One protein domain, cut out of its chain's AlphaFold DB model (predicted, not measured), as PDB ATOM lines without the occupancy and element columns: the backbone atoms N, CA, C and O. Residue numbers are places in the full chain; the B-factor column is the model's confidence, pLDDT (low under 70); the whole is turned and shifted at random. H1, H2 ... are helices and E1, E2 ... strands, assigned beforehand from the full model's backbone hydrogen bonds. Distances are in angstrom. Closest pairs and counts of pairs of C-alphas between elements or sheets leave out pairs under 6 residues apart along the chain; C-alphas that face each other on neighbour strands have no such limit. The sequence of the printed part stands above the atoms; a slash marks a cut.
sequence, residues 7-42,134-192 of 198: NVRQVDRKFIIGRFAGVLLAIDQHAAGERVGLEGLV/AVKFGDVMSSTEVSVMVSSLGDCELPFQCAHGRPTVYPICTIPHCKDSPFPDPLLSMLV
ATOM      1  N   ASN A   7     171.486 188.167 151.847       83.44
ATOM      2  CA  ASN A   7     171.035 188.177 150.446       83.44
ATOM      3  C   ASN A   7     170.563 186.799 149.955       83.44
ATOM      4  O   ASN A   7     170.889 186.372 148.847       83.44
ATOM      5  N   VAL A   8     169.824 186.097 150.818       89.19
ATOM      6  CA  VAL A   8     169.372 184.729 150.572       89.19
ATOM      7  C   VAL A   8     168.203 184.728 149.590       89.19
ATOM      8  O   VAL A   8     167.190 185.380 149.836       89.19
ATOM      9  N   ARG A   9     168.328 183.990 148.486       94.06
ATOM     10  CA  ARG A   9     167.263 183.854 147.481       94.06
ATOM     11  C   ARG A   9     167.327 182.522 146.751       94.06
ATOM     12  O   ARG A   9     168.405 181.956 146.591       94.06
ATOM     13  N   GLN A  10     166.183 182.064 146.257       96.19
ATOM     14  CA  GLN A  10     166.133 180.939 145.331       96.19
ATOM     15  C   GLN A  10     166.622 181.372 143.936       96.19
ATOM     16  O   GLN A  10     166.310 182.471 143.477       96.19
ATOM     17  N   VAL A  11     167.375 180.507 143.259       95.00
ATOM     18  CA  VAL A  11     167.885 180.669 141.893       95.00
ATOM     19  C   VAL A  11     167.584 179.399 141.099       95.00
ATOM     20  O   VAL A  11     167.765 178.283 141.593       95.00
ATOM     21  N   ASP A  12     167.080 179.584 139.875       93.88
ATOM     22  CA  ASP A  12     166.713 178.522 138.921       93.88
ATOM     23  C   ASP A  12     165.745 177.456 139.479       93.88
ATOM     24  O   ASP A  12     165.633 176.363 138.938       93.88
ATOM     25  N   ARG A  13     165.037 177.752 140.583       94.94
ATOM     26  CA  ARG A  13     164.172 176.797 141.311       94.94
ATOM     27  C   ARG A  13     164.912 175.534 141.777       94.94
ATOM     28  O   ARG A  13     164.333 174.451 141.844       94.94
ATOM     29  N   LYS A  14     166.218 175.651 142.029       93.62
ATOM     30  CA  LYS A  14     167.101 174.518 142.363       93.62
ATOM     31  C   LYS A  14     168.041 174.828 143.514       93.62
ATOM     32  O   LYS A  14     168.310 173.965 144.347       93.62
ATOM     33  N   PHE A  15     168.552 176.052 143.545       96.19
ATOM     34  CA  PHE A  15     169.545 176.463 144.522       96.19
ATOM     35  C   PHE A  15     169.024 177.616 145.358       96.19
ATOM     36  O   PHE A  15     168.321 178.493 144.866       96.19
ATOM     37  N   ILE A  16     169.431 177.648 146.616       96.19
ATOM     38  CA  ILE A  16     169.350 178.825 147.463       96.19
ATOM     39  C   ILE A  16     170.749 179.437 147.492       96.19
ATOM     40  O   ILE A  16     171.705 178.796 147.922       96.19
ATOM     41  N   ILE A  17     170.884 180.669 147.016       95.44
ATOM     42  CA  ILE A  17     172.148 181.404 147.026       95.44
ATOM     43  C   ILE A  17     172.150 182.373 148.198       95.44
ATOM     44  O   ILE A  17     171.158 183.066 148.416       95.44
ATOM     45  N   GLY A  18     173.265 182.458 148.919       92.12
ATOM     46  CA  GLY A  18     173.461 183.440 149.981       92.12
ATOM     47  C   GLY A  18     174.931 183.786 150.188       92.12
ATOM     48  O   GLY A  18     175.824 183.068 149.744       92.12
ATOM     49  N   ARG A  19     175.198 184.903 150.865       89.50
ATOM     50  CA  ARG A  19     176.554 185.375 151.170       89.50
ATOM     51  C   ARG A  19     176.877 185.180 152.645       89.50
ATOM     52  O   ARG A  19     176.127 185.654 153.498       89.50
ATOM     53  N   PHE A  20     178.016 184.558 152.940       86.62
ATOM     54  CA  PHE A  20     178.538 184.389 154.298       86.62
ATOM     55  C   PHE A  20     180.031 184.720 154.343       86.62
ATOM     56  O   PHE A  20     180.799 184.170 153.562       86.62
ATOM     57  N   ALA A  21     180.444 185.617 155.244       85.50
ATOM     58  CA  ALA A  21     181.853 185.978 155.460       85.50
ATOM     59  C   ALA A  21     182.637 186.301 154.165       85.50
ATOM     60  O   ALA A  21     183.783 185.901 153.991       85.50
ATOM     61  N   GLY A  22     182.001 187.008 153.224       84.19
ATOM     62  CA  GLY A  22     182.619 187.343 151.939       84.19
ATOM     63  C   GLY A  22     182.589 186.222 150.897       84.19
ATOM     64  O   GLY A  22     183.004 186.463 149.778       84.19
ATOM     65  N   VAL A  23     182.048 185.041 151.189       87.62
ATOM     66  CA  VAL A  23     181.918 183.926 150.237       87.62
ATOM     67  C   VAL A  23     180.477 183.814 149.748       87.62
ATOM     68  O   VAL A  23     179.532 183.937 150.531       87.62
ATOM     69  N   LEU A  24     180.306 183.587 148.446       92.06
ATOM     70  CA  LEU A  24     179.028 183.215 147.854       92.06
ATOM     71  C   LEU A  24     178.828 181.706 147.999       92.06
ATOM     72  O   LEU A  24     179.655 180.918 147.538       92.06
ATOM     73  N   LEU A  25     177.731 181.312 148.632       93.62
ATOM     74  CA  LEU A  25     177.355 179.922 148.853       93.62
ATOM     75  C   LEU A  25     176.146 179.570 147.988       93.62
ATOM     76  O   LEU A  25     175.179 180.332 147.938       93.62
ATOM     77  N   ALA A  26     176.193 178.397 147.360       95.81
ATOM     78  CA  ALA A  26     175.024 177.704 146.836       95.81
ATOM     79  C   ALA A  26     174.602 176.605 147.803       95.81
ATOM     80  O   ALA A  26     175.421 175.795 148.223       95.81
ATOM     81  N   ILE A  27     173.316 176.552 148.111       96.31
ATOM     82  CA  ILE A  27     172.689 175.478 148.866       96.31
ATOM     83  C   ILE A  27     171.761 174.750 147.898       96.31
ATOM     84  O   ILE A  27     170.852 175.360 147.340       96.31
ATOM     85  N   ASP A  28     171.993 173.463 147.668       97.06
ATOM     86  CA  ASP A  28     171.074 172.621 146.899       97.06
ATOM     87  C   ASP A  28     169.787 172.448 147.715       97.06
ATOM     88  O   ASP A  28     169.810 171.886 148.814       97.06
ATOM     89  N   GLN A  29     168.668 172.971 147.202       95.69
ATOM     90  CA  GLN A  29     167.416 173.012 147.957       95.69
ATOM     91  C   GLN A  29     166.895 171.605 148.263       95.69
ATOM     92  O   GLN A  29     166.364 171.364 149.347       95.69
ATOM     93  N   HIS A  30     167.087 170.667 147.331       94.81
ATOM     94  CA  HIS A  30     166.638 169.295 147.496       94.81
ATOM     95  C   HIS A  30     167.491 168.589 148.542       94.81
ATOM     96  O   HIS A  30     166.958 168.090 149.529       94.81
ATOM     97  N   ALA A  31     168.815 168.629 148.380       94.94
ATOM     98  CA  ALA A  31     169.758 168.028 149.316       94.94
ATOM     99  C   ALA A  31     169.588 168.584 150.744       94.94
ATOM    100  O   ALA A  31     169.615 167.822 151.714       94.94
ATOM    101  N   ALA A  32     169.376 169.899 150.877       95.12
ATOM    102  CA  ALA A  32     169.079 170.547 152.151       95.12
ATOM    103  C   ALA A  32     167.760 170.041 152.752       95.12
ATOM    104  O   ALA A  32     167.729 169.653 153.920       95.12
ATOM    105  N   GLY A  33     166.696 169.974 151.946       93.88
ATOM    106  CA  GLY A  33     165.406 169.435 152.369       93.88
ATOM    107  C   GLY A  33     165.491 167.979 152.833       93.88
ATOM    108  O   GLY A  33     164.870 167.619 153.832       93.88
ATOM    109  N   GLU A  34     166.299 167.147 152.169       93.31
ATOM    110  CA  GLU A  34     166.544 165.765 152.599       93.31
ATOM    111  C   GLU A  34     167.203 165.703 153.980       93.31
ATOM    112  O   GLU A  34     166.797 164.897 154.813       93.31
ATOM    113  N   ARG A  35     168.219 166.541 154.229       93.81
ATOM    114  CA  ARG A  35     168.932 166.587 155.514       93.81
ATOM    115  C   ARG A  35     168.016 167.048 156.641       93.81
ATOM    116  O   ARG A  35     167.904 166.350 157.646       93.81
ATOM    117  N   VAL A  36     167.324 168.171 156.443       93.00
ATOM    118  CA  VAL A  36     166.363 168.707 157.418       93.00
ATOM    119  C   VAL A  36     165.271 167.679 157.715       93.00
ATOM    120  O   VAL A  36     164.950 167.437 158.876       93.00
ATOM    121  N   GLY A  37     164.743 167.014 156.684       89.00
ATOM    122  CA  GLY A  37     163.746 165.960 156.846       89.00
ATOM    123  C   GLY A  37     164.275 164.740 157.601       89.00
ATOM    124  O   GLY A  37     163.603 164.247 158.503       89.00
ATOM    125  N   LEU A  38     165.473 164.252 157.264       86.69
ATOM    126  CA  LEU A  38     166.074 163.085 157.913       86.69
ATOM    127  C   LEU A  38     166.328 163.349 159.396       86.69
ATOM    128  O   LEU A  38     165.897 162.562 160.233       86.69
ATOM    129  N   GLU A  39     166.999 164.449 159.729       86.81
ATOM    130  CA  GLU A  39     167.289 164.768 161.126       86.81
ATOM    131  C   GLU A  39     166.033 165.146 161.900       86.81
ATOM    132  O   GLU A  39     165.920 164.781 163.062       86.81
ATOM    133  N   GLY A  40     165.033 165.758 161.262       83.50
ATOM    134  CA  GLY A  40     163.712 165.919 161.868       83.50
ATOM    135  C   GLY A  40     163.082 164.578 162.262       83.50
ATOM    136  O   GLY A  40     162.565 164.443 163.370       83.50
ATOM    137  N   LEU A  41     163.165 163.558 161.399       76.81
ATOM    138  CA  LEU A  41     162.656 162.206 161.681       76.81
ATOM    139  C   LEU A  41     163.466 161.480 162.767       76.81
ATOM    140  O   LEU A  41     162.890 160.761 163.579       76.81
ATOM    141  N   VAL A  42     164.787 161.672 162.798       73.94
ATOM    142  CA  VAL A  42     165.676 161.054 163.795       73.94
ATOM    143  C   VAL A  42     165.542 161.740 165.161       73.94
ATOM    144  O   VAL A  42     165.341 161.063 166.168       73.94
ATOM    145  N   ALA A 134     161.124 165.968 150.806       85.00
ATOM    146  CA  ALA A 134     161.983 167.098 150.496       85.00
ATOM    147  C   ALA A 134     161.479 167.846 149.261       85.00
ATOM    148  O   ALA A 134     161.040 167.216 148.288       85.00
ATOM    149  N   VAL A 135     161.626 169.173 149.303       88.44
ATOM    150  CA  VAL A 135     161.462 170.065 148.149       88.44
ATOM    151  C   VAL A 135     162.237 169.510 146.952       88.44
ATOM    152  O   VAL A 135     163.346 168.991 147.101       88.44
ATOM    153  N   LYS A 136     161.636 169.531 145.768       88.56
ATOM    154  CA  LYS A 136     162.206 168.953 144.549       88.56
ATOM    155  C   LYS A 136     162.970 169.993 143.752       88.56
ATOM    156  O   LYS A 136     162.789 171.198 143.907       88.56
ATOM    157  N   PHE A 137     163.812 169.501 142.851       85.12
ATOM    158  CA  PHE A 137     164.334 170.309 141.757       85.12
ATOM    159  C   PHE A 137     163.168 170.839 140.916       85.12
ATOM    160  O   PHE A 137     162.351 170.056 140.439       85.12
ATOM    161  N   GLY A 138     163.111 172.156 140.721       86.19
ATOM    162  CA  GLY A 138     162.057 172.825 139.958       86.19
ATOM    163  C   GLY A 138     160.926 173.407 140.809       86.19
ATOM    164  O   GLY A 138     160.175 174.240 140.295       86.19
ATOM    165  N   ASP A 139     160.831 173.039 142.091       91.44
ATOM    166  CA  ASP A 139     159.832 173.603 143.002       91.44
ATOM    167  C   ASP A 139     160.158 175.067 143.311       91.44
ATOM    168  O   ASP A 139     161.306 175.418 143.598       91.44
ATOM    169  N   VAL A 140     159.143 175.929 143.269       94.19
ATOM    170  CA  VAL A 140     159.261 177.343 143.651       94.19
ATOM    171  C   VAL A 140     159.139 177.461 145.167       94.19
ATOM    172  O   VAL A 140     158.241 176.870 145.755       94.19
ATOM    173  N   MET A 141     160.016 178.251 145.782       95.31
ATOM    174  CA  MET A 141     159.970 178.562 147.210       95.31
ATOM    175  C   MET A 141     159.764 180.062 147.412       95.31
ATOM    176  O   MET A 141     160.449 180.893 146.812       95.31
ATOM    177  N   SER A 142     158.845 180.419 148.302       95.44
ATOM    178  CA  SER A 142     158.705 181.780 148.812       95.44
ATOM    179  C   SER A 142     159.946 182.202 149.609       95.44
ATOM    180  O   SER A 142     160.705 181.376 150.122       95.44
ATOM    181  N   SER A 143     160.144 183.511 149.774       92.31
ATOM    182  CA  SER A 143     161.231 184.054 150.603       92.31
ATOM    183  C   SER A 143     161.183 183.544 152.051       92.31
ATOM    184  O   SER A 143     162.227 183.295 152.660       92.31
ATOM    185  N   THR A 144     159.977 183.334 152.587       94.62
ATOM    186  CA  THR A 144     159.760 182.748 153.912       94.62
ATOM    187  C   THR A 144     160.222 181.293 153.958       94.62
ATOM    188  O   THR A 144     160.990 180.936 154.849       94.62
ATOM    189  N   GLU A 145     159.828 180.460 152.990       94.88
ATOM    190  CA  GLU A 145     160.246 179.050 152.922       94.88
ATOM    191  C   GLU A 145     161.760 178.913 152.766       94.88
ATOM    192  O   GLU A 145     162.378 178.083 153.431       94.88
ATOM    193  N   VAL A 146     162.378 179.763 151.940       95.12
ATOM    194  CA  VAL A 146     163.839 179.822 151.792       95.12
ATOM    195  C   VAL A 146     164.510 180.133 153.134       95.12
ATOM    196  O   VAL A 146     165.461 179.456 153.524       95.12
ATOM    197  N   SER A 147     163.998 181.123 153.866       92.81
ATOM    198  CA  SER A 147     164.547 181.518 155.168       92.81
ATOM    199  C   SER A 147     164.411 180.402 156.208       92.81
ATOM    200  O   SER A 147     165.368 180.098 156.922       92.81
ATOM    201  N   VAL A 148     163.247 179.747 156.257       94.19
ATOM    202  CA  VAL A 148     162.991 178.601 157.143       94.19
ATOM    203  C   VAL A 148     163.909 177.430 156.800       94.19
ATOM    204  O   VAL A 148     164.483 176.834 157.709       94.19
ATOM    205  N   MET A 149     164.101 177.124 155.514       95.06
ATOM    206  CA  MET A 149     164.986 176.047 155.065       95.06
ATOM    207  C   MET A 149     166.431 176.290 155.507       95.06
ATOM    208  O   MET A 149     167.049 175.406 156.094       95.06
ATOM    209  N   VAL A 150     166.964 177.495 155.282       95.00
ATOM    210  CA  VAL A 150     168.338 177.845 155.681       95.00
ATOM    211  C   VAL A 150     168.512 177.808 157.197       95.00
ATOM    212  O   VAL A 150     169.538 177.324 157.679       95.00
ATOM    213  N   SER A 151     167.522 178.292 157.955       93.88
ATOM    214  CA  SER A 151     167.556 178.212 159.417       93.88
ATOM    215  C   SER A 151     167.559 176.760 159.882       93.88
ATOM    216  O   SER A 151     168.463 176.368 160.611       93.88
ATOM    217  N   SER A 152     166.612 175.955 159.392       94.00
ATOM    218  CA  SER A 152     166.452 174.549 159.779       94.00
ATOM    219  C   SER A 152     167.693 173.731 159.431       94.00
ATOM    220  O   SER A 152     168.185 172.978 160.262       94.00
ATOM    221  N   LEU A 153     168.261 173.933 158.235       95.00
ATOM    222  CA  LEU A 153     169.523 173.304 157.849       95.00
ATOM    223  C   LEU A 153     170.657 173.729 158.787       95.00
ATOM    224  O   LEU A 153     171.539 172.940 159.088       95.00
ATOM    225  N   GLY A 154     170.647 174.975 159.258       93.19
ATOM    226  CA  GLY A 154     171.644 175.502 160.184       93.19
ATOM    227  C   GLY A 154     171.556 174.960 161.606       93.19
ATOM    228  O   GLY A 154     172.529 175.170 162.341       93.19
ATOM    229  N   ASP A 155     170.440 174.321 161.953       92.31
ATOM    230  CA  ASP A 155     170.180 173.658 163.231       92.31
ATOM    231  C   ASP A 155     170.439 172.139 163.161       92.31
ATOM    232  O   ASP A 155     170.463 171.479 164.197       92.31
ATOM    233  N   CYS A 156     170.677 171.588 161.963       90.69
ATOM    234  CA  CYS A 156     171.088 170.196 161.783       90.69
ATOM    235  C   CYS A 156     172.512 169.935 162.308       90.69
ATOM    236  O   CYS A 156     173.398 170.787 162.201       90.69
ATOM    237  N   GLU A 157     172.751 168.717 162.794       90.06
ATOM    238  CA  GLU A 157     174.061 168.210 163.212       90.06
ATOM    239  C   GLU A 157     174.996 167.989 162.017       90.06
ATOM    240  O   GLU A 157     176.184 168.309 162.088       90.06
ATOM    241  N   LEU A 158     174.469 167.484 160.891       90.50
ATOM    242  CA  LEU A 158     175.232 167.222 159.665       90.50
ATOM    243  C   LEU A 158     174.744 168.091 158.493       90.50
ATOM    244  O   LEU A 158     174.307 167.573 157.461       90.50
ATOM    245  N   PRO A 159     174.862 169.428 158.588       93.19
ATOM    246  CA  PRO A 159     174.234 170.360 157.656       93.19
ATOM    247  C   PRO A 159     174.846 170.341 156.253       93.19
ATOM    248  O   PRO A 159     174.274 170.941 155.350       93.19
ATOM    249  N   PHE A 160     176.000 169.686 156.068       94.50
ATOM    250  CA  PHE A 160     176.790 169.681 154.828       94.50
ATOM    251  C   PHE A 160     176.579 168.461 153.935       94.50
ATOM    252  O   PHE A 160     177.178 168.385 152.865       94.50
ATOM    253  N   GLN A 161     175.765 167.500 154.363       92.62
ATOM    254  CA  GLN A 161     175.516 166.269 153.619       92.62
ATOM    255  C   GLN A 161     174.024 165.966 153.618       92.62
ATOM    256  O   GLN A 161     173.369 166.128 154.638       92.62
ATOM    257  N   CYS A 162     173.462 165.509 152.506       88.94
ATOM    258  CA  CYS A 162     172.063 165.106 152.448       88.94
ATOM    259  C   CYS A 162     171.855 163.739 153.118       88.94
ATOM    260  O   CYS A 162     172.795 163.137 153.648       88.94
ATOM    261  N   ALA A 163     170.632 163.217 153.072       84.19
ATOM    262  CA  ALA A 163     170.302 161.899 153.616       84.19
ATOM    263  C   ALA A 163     171.015 160.728 152.897       84.19
ATOM    264  O   ALA A 163     171.076 159.619 153.428       84.19
ATOM    265  N   HIS A 164     171.570 160.989 151.709       84.06
ATOM    266  CA  HIS A 164     172.326 160.052 150.873       84.06
ATOM    267  C   HIS A 164     173.829 160.379 150.785       84.06
ATOM    268  O   HIS A 164     174.542 159.763 149.997       84.06
ATOM    269  N   GLY A 165     174.311 161.377 151.536       82.38
ATOM    270  CA  GLY A 165     175.730 161.757 151.567       82.38
ATOM    271  C   GLY A 165     176.193 162.722 150.468       82.38
ATOM    272  O   GLY A 165     177.383 163.021 150.391       82.38
ATOM    273  N   ARG A 166     175.295 163.251 149.623       90.56
ATOM    274  CA  ARG A 166     175.656 164.313 148.662       90.56
ATOM    275  C   ARG A 166     175.886 165.638 149.396       90.56
ATOM    276  O   ARG A 166     175.162 165.894 150.357       90.56
ATOM    277  N   PRO A 167     176.812 166.505 148.955       95.00
ATOM    278  CA  PRO A 167     176.981 167.807 149.584       95.00
ATOM    279  C   PRO A 167     175.719 168.670 149.451       95.00
ATOM    280  O   PRO A 167     175.080 168.700 148.398       95.00
ATOM    281  N   THR A 168     175.359 169.374 150.518       96.12
ATOM    282  CA  THR A 168     174.211 170.304 150.547       96.12
ATOM    283  C   THR A 168     174.625 171.741 150.250       96.12
ATOM    284  O   THR A 168     173.836 172.491 149.684       96.12
ATOM    285  N   VAL A 169     175.848 172.128 150.626       95.75
ATOM    286  CA  VAL A 169     176.369 173.496 150.515       95.75
ATOM    287  C   VAL A 169     177.669 173.496 149.722       95.75
ATOM    288  O   VAL A 169     178.577 172.715 149.997       95.75
ATOM    289  N   TYR A 170     177.765 174.420 148.774       95.19
ATOM    290  CA  TYR A 170     178.883 174.584 147.858       95.19
ATOM    291  C   TYR A 170     179.403 176.025 147.939       95.19
ATOM    292  O   TYR A 170     178.647 176.960 147.654       95.19
ATOM    293  N   PRO A 171     180.674 176.252 148.309       93.12
ATOM    294  CA  PRO A 171     181.298 177.552 148.119       93.12
ATOM    295  C   PRO A 171     181.539 177.775 146.625       93.12
ATOM    296  O   PRO A 171     182.233 176.992 145.983       93.12
ATOM    297  N   ILE A 172     180.958 178.836 146.066       93.81
ATOM    298  CA  ILE A 172     181.099 179.156 144.640       93.81
ATOM    299  C   ILE A 172     182.353 179.997 144.426       93.81
ATOM    300  O   ILE A 172     183.245 179.632 143.666       93.81
ATOM    301  N   CYS A 173     182.418 181.150 145.091       90.69
ATOM    302  CA  CYS A 173     183.520 182.088 144.943       90.69
ATOM    303  C   CYS A 173     183.630 183.016 146.155       90.69
ATOM    304  O   CYS A 173     182.664 183.243 146.888       90.69
ATOM    305  N   THR A 174     184.820 183.581 146.346       89.00
ATOM    306  CA  THR A 174     185.015 184.680 147.295       89.00
ATOM    307  C   THR A 174     184.671 185.987 146.598       89.00
ATOM    308  O   THR A 174     185.200 186.288 145.532       89.00
ATOM    309  N   ILE A 175     183.793 186.768 147.212       80.12
ATOM    310  CA  ILE A 175     183.453 188.130 146.827       80.12
ATOM    311  C   ILE A 175     184.286 189.064 147.711       80.12
ATOM    312  O   ILE A 175     183.986 189.187 148.909       80.12
ATOM    313  N   PRO A 176     185.305 189.743 147.151       71.00
ATOM    314  CA  PRO A 176     186.106 190.708 147.889       71.00
ATOM    315  C   PRO A 176     185.218 191.716 148.623       71.00
ATOM    316  O   PRO A 176     184.135 192.083 148.153       71.00
ATOM    317  N   HIS A 177     185.666 192.179 149.791       62.06
ATOM    318  CA  HIS A 177     185.028 193.307 150.458       62.06
ATOM    319  C   HIS A 177     185.259 194.545 149.589       62.06
ATOM    320  O   HIS A 177     186.286 195.210 149.687       62.06
ATOM    321  N   CYS A 178     184.327 194.824 148.683       50.06
ATOM    322  CA  CYS A 178     184.380 196.032 147.887       50.06
ATOM    323  C   CYS A 178     183.979 197.186 148.804       50.06
ATOM    324  O   CYS A 178     182.795 197.383 149.070       50.06
ATOM    325  N   LYS A 179     184.969 197.867 149.390       46.22
ATOM    326  CA  LYS A 179     184.717 199.135 150.081       46.22
ATOM    327  C   LYS A 179     184.524 200.285 149.089       46.22
ATOM    328  O   LYS A 179     183.817 201.213 149.435       46.22
ATOM    329  N   ASP A 180     185.004 200.146 147.848       44.41
ATOM    330  CA  ASP A 180     184.917 201.177 146.809       44.41
ATOM    331  C   ASP A 180     184.824 200.546 145.400       44.41
ATOM    332  O   ASP A 180     185.824 200.433 144.692       44.41
ATOM    333  N   SER A 181     183.635 200.101 144.970       40.75
ATOM    334  CA  SER A 181     183.395 199.818 143.542       40.75
ATOM    335  C   SER A 181     182.940 201.110 142.860       40.75
ATOM    336  O   SER A 181     181.854 201.586 143.188       40.75
ATOM    337  N   PRO A 182     183.680 201.664 141.882       43.84
ATOM    338  CA  PRO A 182     183.168 202.734 141.027       43.84
ATOM    339  C   PRO A 182     182.145 202.226 139.994       43.84
ATOM    340  O   PRO A 182     181.597 203.018 139.231       43.84
ATOM    341  N   PHE A 183     181.876 200.916 139.947       42.69
ATOM    342  CA  PHE A 183     180.934 200.317 139.008       42.69
ATOM    343  C   PHE A 183     179.588 200.035 139.694       42.69
ATOM    344  O   PHE A 183     179.576 199.322 140.706       42.69
ATOM    345  N   PRO A 184     178.462 200.556 139.164       43.94
ATOM    346  CA  PRO A 184     177.133 200.159 139.608       43.94
ATOM    347  C   PRO A 184     176.962 198.671 139.304       43.94
ATOM    348  O   PRO A 184     177.126 198.260 138.164       43.94
ATOM    349  N   ASP A 185     176.708 197.889 140.352       51.56
ATOM    350  CA  ASP A 185     176.698 196.424 140.414       51.56
ATOM    351  C   ASP A 185     176.023 195.743 139.195       51.56
ATOM    352  O   ASP A 185     174.800 195.592 139.177       51.56
ATOM    353  N   PRO A 186     176.783 195.304 138.163       47.91
ATOM    354  CA  PRO A 186     176.207 194.640 136.992       47.91
ATOM    355  C   PRO A 186     176.035 193.135 137.232       47.91
ATOM    356  O   PRO A 186     175.222 192.476 136.583       47.91
ATOM    357  N   LEU A 187     176.797 192.560 138.168       46.34
ATOM    358  CA  LEU A 187     176.858 191.114 138.372       46.34
ATOM    359  C   LEU A 187     175.637 190.593 139.133       46.34
ATOM    360  O   LEU A 187     175.183 189.482 138.859       46.34
ATOM    361  N   LEU A 188     175.033 191.402 140.015       45.06
ATOM    362  CA  LEU A 188     173.742 191.045 140.604       45.06
ATOM    363  C   LEU A 188     172.585 191.108 139.592       45.06
ATOM    364  O   LEU A 188     171.682 190.272 139.682       45.06
ATOM    365  N   SER A 189     172.632 192.023 138.613       42.53
ATOM    366  CA  SER A 189     171.658 192.074 137.510       42.53
ATOM    367  C   SER A 189     171.857 190.968 136.468       42.53
ATOM    368  O   SER A 189     170.879 190.505 135.895       42.53
ATOM    369  N   MET A 190     173.086 190.475 136.267       41.78
ATOM    370  CA  MET A 190     173.363 189.349 135.356       41.78
ATOM    371  C   MET A 190     172.979 187.974 135.925       41.78
ATOM    372  O   MET A 190     172.920 187.001 135.181       41.78
ATOM    373  N   LEU A 191     172.692 187.873 137.227       44.16
ATOM    374  CA  LEU A 191     172.131 186.661 137.842       44.16
ATOM    375  C   LEU A 191     170.598 186.578 137.717       44.16
ATOM    376  O   LEU A 191     169.986 185.666 138.277       44.16
ATOM    377  N   VAL A 192     169.966 187.517 137.008       44.69
ATOM    378  CA  VAL A 192     168.595 187.353 136.519       44.69
ATOM    379  C   VAL A 192     168.681 186.488 135.264       44.69
ATOM    380  O   VAL A 192     168.953 186.983 134.176       44.69
TER     381      VAL A 192
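AT A GLANCE: This is residues 7 to 42 and 134 to 192 of the 198 residues of a protein of Perkinsus olseni (UniProt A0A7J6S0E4). You are looking at a small, strongly twisted wall of four strands, with H2 crossing one face over E1 and E2, and H1 continuing from the end of E3 past one end of the sheet. Beyond the other end, a thin arm sticks out: residues 179 to 190, which include the short helix H3. The printed part has 95 residues with three named helices and four named strands, in the order E1 E2 E3 H1 H2 E4 H3, and its class is mixed, helices and strands. The sheet runs E1 E2 E3 E4, antiparallel throughout. The whole is only just compact, close to loose, with a radius of gyration of the C-alphas of 14.5 A and spans of 50 by 24 by 21 A.

HOW THE PARTS SIT: Start at E1, residues 7 to 11, an edge strand; it forms a hairpin with E2, residues 15 to 20, where N 9 and O 17 are 3.0 A apart, within hydrogen-bond range. E2 forms the next hairpin with E3, residues 23 to 28, where N 18 and O 25 are 3.0 A apart, within hydrogen-bond range. E1, E2 and E3 make a meander, each strand the antiparallel neighbour of the one before. Next comes H1, residues 29 to 42, which only grazes the sheet, with its residues 29 to 32. After the cut, find H2, residues 143 to 155, on one face of the sheet, making two layers, a helix layer and a sheet layer. Its height over the sheet is 10.1 A, and it runs across the strands, at 76 degrees to E1 on the local plane. The closest C-alphas of H2 and E1 are those of Arg 9 and Ser 143, 6.8 A apart. H1 touches H2 with residues 32 to 36 alone, at a steep tilt of 51 degrees, the same way; their closest C-alphas, of Val 36 and Leu 153, are 5.6 A apart. E4, residues 169 to 174, is the other edge strand, antiparallel to E3, with N 26 and O 170 at 2.9 A, within hydrogen-bond range. H3, residues 186 to 190, is not on the sheet and touches no helix. In H1, H2 and H3 every O i to N i+4 pair is within hydrogen-bond range.

IN THESE COORDINATES: Find C-alpha 7 at (171.035, 188.177, 150.446), where E1 begins. E2 is 15.5 A long, E3 16.0 A and E4 14.5 A. H1 runs 19.9 A to C-alpha 42 at (165.676, 161.054, 163.795), and H2 runs 18.6 A. H3, 6.2 A long, ends at C-alpha 190, (173.363, 189.349, 135.356).

THE WHOLE: The two C-alphas farthest apart, those of Val 42 and Pro 182, are 50.6 A apart. Residues 43 to 133 are not printed, and C-alphas 42 and 134 are 15.1 A apart across the cut. The links H2 to E4 and E4 to H3 are long. Residues 177 to 192 have pLDDT under 70 in this model.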